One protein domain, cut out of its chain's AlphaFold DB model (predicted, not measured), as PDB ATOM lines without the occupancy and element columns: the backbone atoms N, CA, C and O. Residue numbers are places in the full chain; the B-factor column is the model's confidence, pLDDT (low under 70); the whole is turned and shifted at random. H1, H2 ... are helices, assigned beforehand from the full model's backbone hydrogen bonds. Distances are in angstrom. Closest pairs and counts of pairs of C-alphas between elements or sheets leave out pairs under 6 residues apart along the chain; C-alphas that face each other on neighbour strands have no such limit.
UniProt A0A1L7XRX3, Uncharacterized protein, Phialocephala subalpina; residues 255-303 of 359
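AT A GLANCE: This is residues 255 to 303 of the 359 residues of an uncharacterized protein of Phialocephala subalpina (UniProt A0A1L7XRX3). A long helix, H1, with a short one, H2, folded back beside its later part makes a lopsided helical hairpin, and residues 255 to 268 of H1 stick out alone. The printed part has 49 residues with two named helices, H1 then H2, and no named strand; the class is all helix. It is only just loose, close to extended, with a radius of gyration of the C-alphas of 14.3 A, and a rod spanning 47 by 16 by 12 A.

HOW THE PARTS SIT: H1, residues 255 to 284, touches H2, residues 293 to 303, with its residues 276 to 283 alone. The closest C-alphas are those of Glu 280 and Leu 296, 7.1 A apart. The two run opposite ways at a shallow tilt of 0 degrees, a helical hairpin. In H1 every O i to N i+4 pair is within hydrogen-bond range; in H2, 5 of 7 are.

IN THESE COORDINATES: H1 begins at C-alpha 255 (240.020, 211.341, 277.881) and is 42.9 A long from first to last C-alpha. H2 measures 16.4 A and ends at C-alpha 303 (237.900, 233.662, 289.637).

THE WHOLE: The C-alphas farthest apart, of Ala 255 and Pro 288, are 47.7 A apart. The printed part has no cut, and the link from H1 to H2, 8 residues, is short. Model confidence, pLDDT, is under 70 in residues 255 to 272 and 299 to 303.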
ATOM      1  N   ALA A 255     238.952 211.396 276.878       60.97
ATOM      2  CA  ALA A 255     240.020 211.341 277.881       60.97
ATOM      3  C   ALA A 255     241.163 212.353 277.655       60.97
ATOM      4  O   ALA A 255     241.824 212.788 278.596       60.97
ATOM      5  N   GLU A 256     241.448 212.717 276.407       46.47
ATOM      6  CA  GLU A 256     242.491 213.690 276.070       46.47
ATOM      7  C   GLU A 256     241.925 215.122 276.064       46.47
ATOM      8  O   GLU A 256     242.629 216.063 276.435       46.47
ATOM      9  N   GLN A 257     240.625 215.275 275.788       48.12
ATOM     10  CA  GLN A 257     239.879 216.509 276.021       48.12
ATOM     11  C   GLN A 257     239.876 216.875 277.511       48.12
ATOM     12  O   GLN A 257     240.188 218.014 277.847       48.12
ATOM     13  N   GLU A 258     239.613 215.916 278.397       62.09
ATOM     14  CA  GLU A 258     239.615 216.133 279.848       62.09
ATOM     15  C   GLU A 258     241.006 216.547 280.363       62.09
ATOM     16  O   GLU A 258     241.135 217.487 281.145       62.09
ATOM     17  N   LYS A 259     242.080 215.941 279.835       61.53
ATOM     18  CA  LYS A 259     243.466 216.358 280.128       61.53
ATOM     19  C   LYS A 259     243.776 217.765 279.630       61.53
ATOM     20  O   LYS A 259     244.521 218.494 280.281       61.53
ATOM     21  N   TRP A 260     243.248 218.147 278.470       49.81
ATOM     22  CA  TRP A 260     243.429 219.492 277.931       49.81
ATOM     23  C   TRP A 260     242.677 220.533 278.740       49.81
ATOM     24  O   TRP A 260     243.265 221.550 279.081       49.81
ATOM     25  N   GLU A 261     241.420 220.273 279.091       60.03
ATOM     26  CA  GLU A 261     240.636 221.155 279.957       60.03
ATOM     27  C   GLU A 261     241.287 221.284 281.335       60.03
ATOM     28  O   GLU A 261     241.417 222.395 281.843       60.03
ATOM     29  N   HIS A 262     241.802 220.182 281.889       67.56
ATOM     30  CA  HIS A 262     242.554 220.191 283.139       67.56
ATOM     31  C   HIS A 262     243.841 221.021 283.032       67.56
ATOM     32  O   HIS A 262     244.072 221.900 283.858       67.56
ATOM     33  N   ASN A 263     244.659 220.815 281.995       62.44
ATOM     34  CA  ASN A 263     245.899 221.573 281.802       62.44
ATOM     35  C   ASN A 263     245.643 223.054 281.514       62.44
ATOM     36  O   ASN A 263     246.371 223.911 282.007       62.44
ATOM     37  N   ASP A 264     244.617 223.377 280.732       60.75
ATOM     38  CA  ASP A 264     244.270 224.758 280.411       60.75
ATOM     39  C   ASP A 264     243.687 225.472 281.641       60.75
ATOM     40  O   ASP A 264     244.029 226.620 281.913       60.75
ATOM     41  N   PHE A 265     242.900 224.770 282.457       61.97
ATOM     42  CA  PHE A 265     242.452 225.247 283.765       61.97
ATOM     43  C   PHE A 265     243.619 225.474 284.736       61.97
ATOM     44  O   PHE A 265     243.682 226.525 285.373       61.97
ATOM     45  N   VAL A 266     244.571 224.538 284.818       67.44
ATOM     46  CA  VAL A 266     245.778 224.659 285.655       67.44
ATOM     47  C   VAL A 266     246.654 225.825 285.188       67.44
ATOM     48  O   VAL A 266     247.060 226.645 286.010       67.44
ATOM     49  N   ASN A 267     246.872 225.975 283.880       68.06
ATOM     50  CA  ASN A 267     247.670 227.065 283.309       68.06
ATOM     51  C   ASN A 267     247.008 228.433 283.501       68.06
ATOM     52  O   ASN A 267     247.682 229.401 283.854       68.06
ATOM     53  N   ARG A 268     245.685 228.529 283.313       65.44
ATOM     54  CA  ARG A 268     244.941 229.768 283.585       65.44
ATOM     55  C   ARG A 268     244.960 230.111 285.071       65.44
ATOM     56  O   ARG A 268     245.134 231.280 285.395       65.44
ATOM     57  N   LYS A 269     244.842 229.122 285.964       66.00
ATOM     58  CA  LYS A 269     244.994 229.331 287.412       66.00
ATOM     59  C   LYS A 269     246.388 229.833 287.778       66.00
ATOM     60  O   LYS A 269     246.477 230.779 288.549       66.00
ATOM     61  N   ALA A 270     247.446 229.254 287.208       69.19
ATOM     62  CA  ALA A 270     248.821 229.691 287.450       69.19
ATOM     63  C   ALA A 270     249.057 231.135 286.972       69.19
ATOM     64  O   ALA A 270     249.483 231.977 287.753       69.19
ATOM     65  N   LEU A 271     248.668 231.461 285.731       66.88
ATOM     66  CA  LEU A 271     248.774 232.826 285.194       66.88
ATOM     67  C   LEU A 271     247.965 233.844 286.008       66.88
ATOM     68  O   LEU A 271     248.388 234.985 286.188       66.88
ATOM     69  N   HIS A 272     246.792 233.440 286.493       66.75
ATOM     70  CA  HIS A 272     245.946 234.294 287.317       66.75
ATOM     71  C   HIS A 272     246.531 234.499 288.719       66.75
ATOM     72  O   HIS A 272     246.475 235.606 289.251       66.75
ATOM     73  N   TRP A 273     247.131 233.459 289.297       71.56
ATOM     74  CA  TRP A 273     247.835 233.532 290.572       71.56
ATOM     75  C   TRP A 273     249.050 234.465 290.497       71.56
ATOM     76  O   TRP A 273     249.191 235.347 291.342       71.56
ATOM     77  N   ASP A 274     249.855 234.358 289.438       73.38
ATOM     78  CA  ASP A 274     250.996 235.249 289.196       73.38
ATOM     79  C   ASP A 274     250.550 236.713 289.045       73.38
ATOM     80  O   ASP A 274     251.176 237.640 289.573       73.38
ATOM     81  N   PHE A 275     249.431 236.936 288.348       73.75
ATOM     82  CA  PHE A 275     248.850 238.267 288.200       73.75
ATOM     83  C   PHE A 275     248.345 238.824 289.538       73.75
ATOM     84  O   PHE A 275     248.636 239.974 289.872       73.75
ATOM     85  N   TRP A 276     247.653 238.007 290.334       77.12
ATOM     86  CA  TRP A 276     247.174 238.398 291.659       77.12
ATOM     87  C   TRP A 276     248.333 238.722 292.615       77.12
ATOM     88  O   TRP A 276     248.325 239.788 293.231       77.12
ATOM     89  N   GLN A 277     249.385 237.897 292.655       78.50
ATOM     90  CA  GLN A 277     250.595 238.174 293.442       78.50
ATOM     91  C   GLN A 277     251.276 239.483 293.020       78.50
ATOM     92  O   GLN A 277     251.779 240.235 293.862       78.50
ATOM     93  N   SER A 278     251.278 239.797 291.719       80.62
ATOM     94  CA  SER A 278     251.793 241.077 291.222       80.62
ATOM     95  C   SER A 278     250.983 242.263 291.753       80.62
ATOM     96  O   SER A 278     251.567 243.261 292.182       80.62
ATOM     97  N   LEU A 279     249.651 242.161 291.758       78.25
ATOM     98  CA  LEU A 279     248.768 243.201 292.292       78.25
ATOM     99  C   LEU A 279     248.932 243.363 293.809       78.25
ATOM    100  O   LEU A 279     249.081 244.489 294.286       78.25
ATOM    101  N   GLU A 280     249.002 242.260 294.552       81.31
ATOM    102  CA  GLU A 280     249.232 242.262 296.001       81.31
ATOM    103  C   GLU A 280     250.588 242.895 296.354       81.31
ATOM    104  O   GLU A 280     250.680 243.749 297.240       81.31
ATOM    105  N   THR A 281     251.643 242.568 295.601       86.38
ATOM    106  CA  THR A 281     252.973 243.172 295.777       86.38
ATOM    107  C   THR A 281     252.938 244.684 295.540       86.38
ATOM    108  O   THR A 281     253.551 245.451 296.286       86.38
ATOM    109  N   GLN A 282     252.218 245.144 294.511       81.44
ATOM    110  CA  GLN A 282     252.073 246.574 294.220       81.44
ATOM    111  C   GLN A 282     251.279 247.310 295.302       81.44
ATOM    112  O   GLN A 282     251.649 248.433 295.660       81.44
ATOM    113  N   TYR A 283     250.234 246.670 295.834       82.31
ATOM    114  CA  TYR A 283     249.444 247.174 296.953       82.31
ATOM    115  C   TYR A 283     250.280 247.299 298.230       82.31
ATOM    116  O   TYR A 283     250.343 248.379 298.821       82.31
ATOM    117  N   ASN A 284     251.012 246.247 298.605       84.50
ATOM    118  CA  ASN A 284     251.878 246.249 299.786       84.50
ATOM    119  C   ASN A 284     253.018 247.275 299.670       84.50
ATOM    120  O   ASN A 284     253.363 247.934 300.649       84.50
ATOM    121  N   ALA A 285     253.543 247.485 298.459       86.69
ATOM    122  CA  ALA A 285     254.521 248.531 298.162       86.69
ATOM    123  C   ALA A 285     253.922 249.954 298.095       86.69
ATOM    124  O   ALA A 285     254.656 250.904 297.819       86.69
ATOM    125  N   ARG A 286     252.605 250.111 298.314       84.25
ATOM    126  CA  ARG A 286     251.851 251.378 298.273       84.25
ATOM    127  C   ARG A 286     252.133 252.216 297.026       84.25
ATOM    128  O   ARG A 286     252.279 253.438 297.098       84.25
ATOM    129  N   LYS A 287     252.228 251.566 295.862       80.75
ATOM    130  CA  LYS A 287     252.415 252.292 294.603       80.75
ATOM    131  C   LYS A 287     251.192 253.180 294.327       80.75
ATOM    132  O   LYS A 287     250.070 252.748 294.573       80.75
ATOM    133  N   PRO A 288     251.374 254.378 293.746       74.75
ATOM    134  CA  PRO A 288     250.265 255.295 293.466       74.75
ATOM    135  C   PRO A 288     249.242 254.740 292.458       74.75
ATOM    136  O   PRO A 288     248.124 255.232 292.392       74.75
ATOM    137  N   SER A 289     249.612 253.716 291.685       76.62
ATOM    138  CA  SER A 289     248.741 253.002 290.745       76.62
ATOM    139  C   SER A 289     248.227 251.658 291.274       76.62
ATOM    140  O   SER A 289     247.696 250.871 290.492       76.62
ATOM    141  N   ALA A 290     248.463 251.333 292.549       77.19
ATOM    142  CA  ALA A 290     248.032 250.062 293.111       77.19
ATOM    143  C   ALA A 290     246.505 250.012 293.255       77.19
ATOM    144  O   ALA A 290     245.861 251.019 293.550       77.19
ATOM    145  N   CYS A 291     245.933 248.826 293.055       77.06
ATOM    146  CA  CYS A 291     244.519 248.581 293.311       77.06
ATOM    147  C   CYS A 291     244.197 248.751 294.801       77.06
ATOM    148  O   CYS A 291     245.054 248.522 295.655       77.06
ATOM    149  N   THR A 292     242.962 249.130 295.130       81.19
ATOM    150  CA  THR A 292     242.518 249.180 296.530       81.19
ATOM    151  C   THR A 292     242.394 247.769 297.110       81.19
ATOM    152  O   THR A 292     242.296 246.785 296.374       81.19
ATOM    153  N   LYS A 293     242.364 247.658 298.443       79.88
ATOM    154  CA  LYS A 293     242.182 246.367 299.123       79.88
ATOM    155  C   LYS A 293     240.887 245.668 298.698       79.88
ATOM    156  O   LYS A 293     240.907 244.502 298.341       79.88
ATOM    157  N   GLU A 294     239.795 246.421 298.624       77.69
ATOM    158  CA  GLU A 294     238.486 245.929 298.176       77.69
ATOM    159  C   GLU A 294     238.515 245.428 296.721       77.69
ATOM    160  O   GLU A 294     237.857 244.447 296.381       77.69
ATOM    161  N   GLN A 295     239.302 246.066 295.848       74.62
ATOM    162  CA  GLN A 295     239.496 245.606 294.470       74.62
ATOM    163  C   GLN A 295     240.325 244.318 294.409       74.62
ATOM    164  O   GLN A 295     240.000 243.431 293.622       74.62
ATOM    165  N   LEU A 296     241.364 244.197 295.240       76.25
ATOM    166  CA  LEU A 296     242.191 242.992 295.333       76.25
ATOM    167  C   LEU A 296     241.386 241.792 295.868       76.25
ATOM    168  O   LEU A 296     241.481 240.692 295.320       76.25
ATOM    169  N   ASP A 297     240.546 242.029 296.879       73.00
ATOM    170  CA  ASP A 297     239.662 241.024 297.475       73.00
ATOM    171  C   ASP A 297     238.570 240.584 296.478       73.00
ATOM    172  O   ASP A 297     238.320 239.387 296.324       73.00
ATOM    173  N   ASN A 298     237.993 241.511 295.700       70.81
ATOM    174  CA  ASN A 298     237.026 241.179 294.641       70.81
ATOM    175  C   ASN A 298     237.641 240.398 293.466       70.81
ATOM    176  O   ASN A 298     236.966 239.581 292.839       70.81
ATOM    177  N   PHE A 299     238.930 240.591 293.169       64.06
ATOM    178  CA  PHE A 299     239.623 239.777 292.164       64.06
ATOM    179  C   PHE A 299     239.718 238.298 292.575       64.06
ATOM    180  O   PHE A 299     239.700 237.415 291.715       64.06
ATOM    181  N   SER A 300     239.779 238.016 293.881       56.72
ATOM    182  CA  SER A 300     239.840 236.644 294.396       56.72
ATOM    183  C   SER A 300     238.505 235.893 294.258       56.72
ATOM    184  O   SER A 300     238.503 234.699 293.963       56.72
ATOM    185  N   THR A 301     237.368 236.591 294.372       55.47
ATOM    186  CA  THR A 301     236.017 235.998 294.376       55.47
ATOM    187  C   THR A 301     235.425 235.768 292.983       55.47
ATOM    188  O   THR A 301     234.634 234.845 292.805       55.47
ATOM    189  N   ILE A 302     235.827 236.547 291.973       55.12
ATOM    190  CA  ILE A 302     235.350 236.393 290.583       55.12
ATOM    191  C   ILE A 302     235.939 235.138 289.910       55.12
ATOM    192  O   ILE A 302     235.318 234.552 289.022       55.12
ATOM    193  N   HIS A 303     237.128 234.701 290.334       47.94
ATOM    194  CA  HIS A 303     237.900 233.662 289.637       47.94
ATOM    195  C   HIS A 303     238.114 232.376 290.447       47.94
ATOM    196  O   HIS A 303     238.391 231.325 289.868       47.94
TER     197      HIS A 303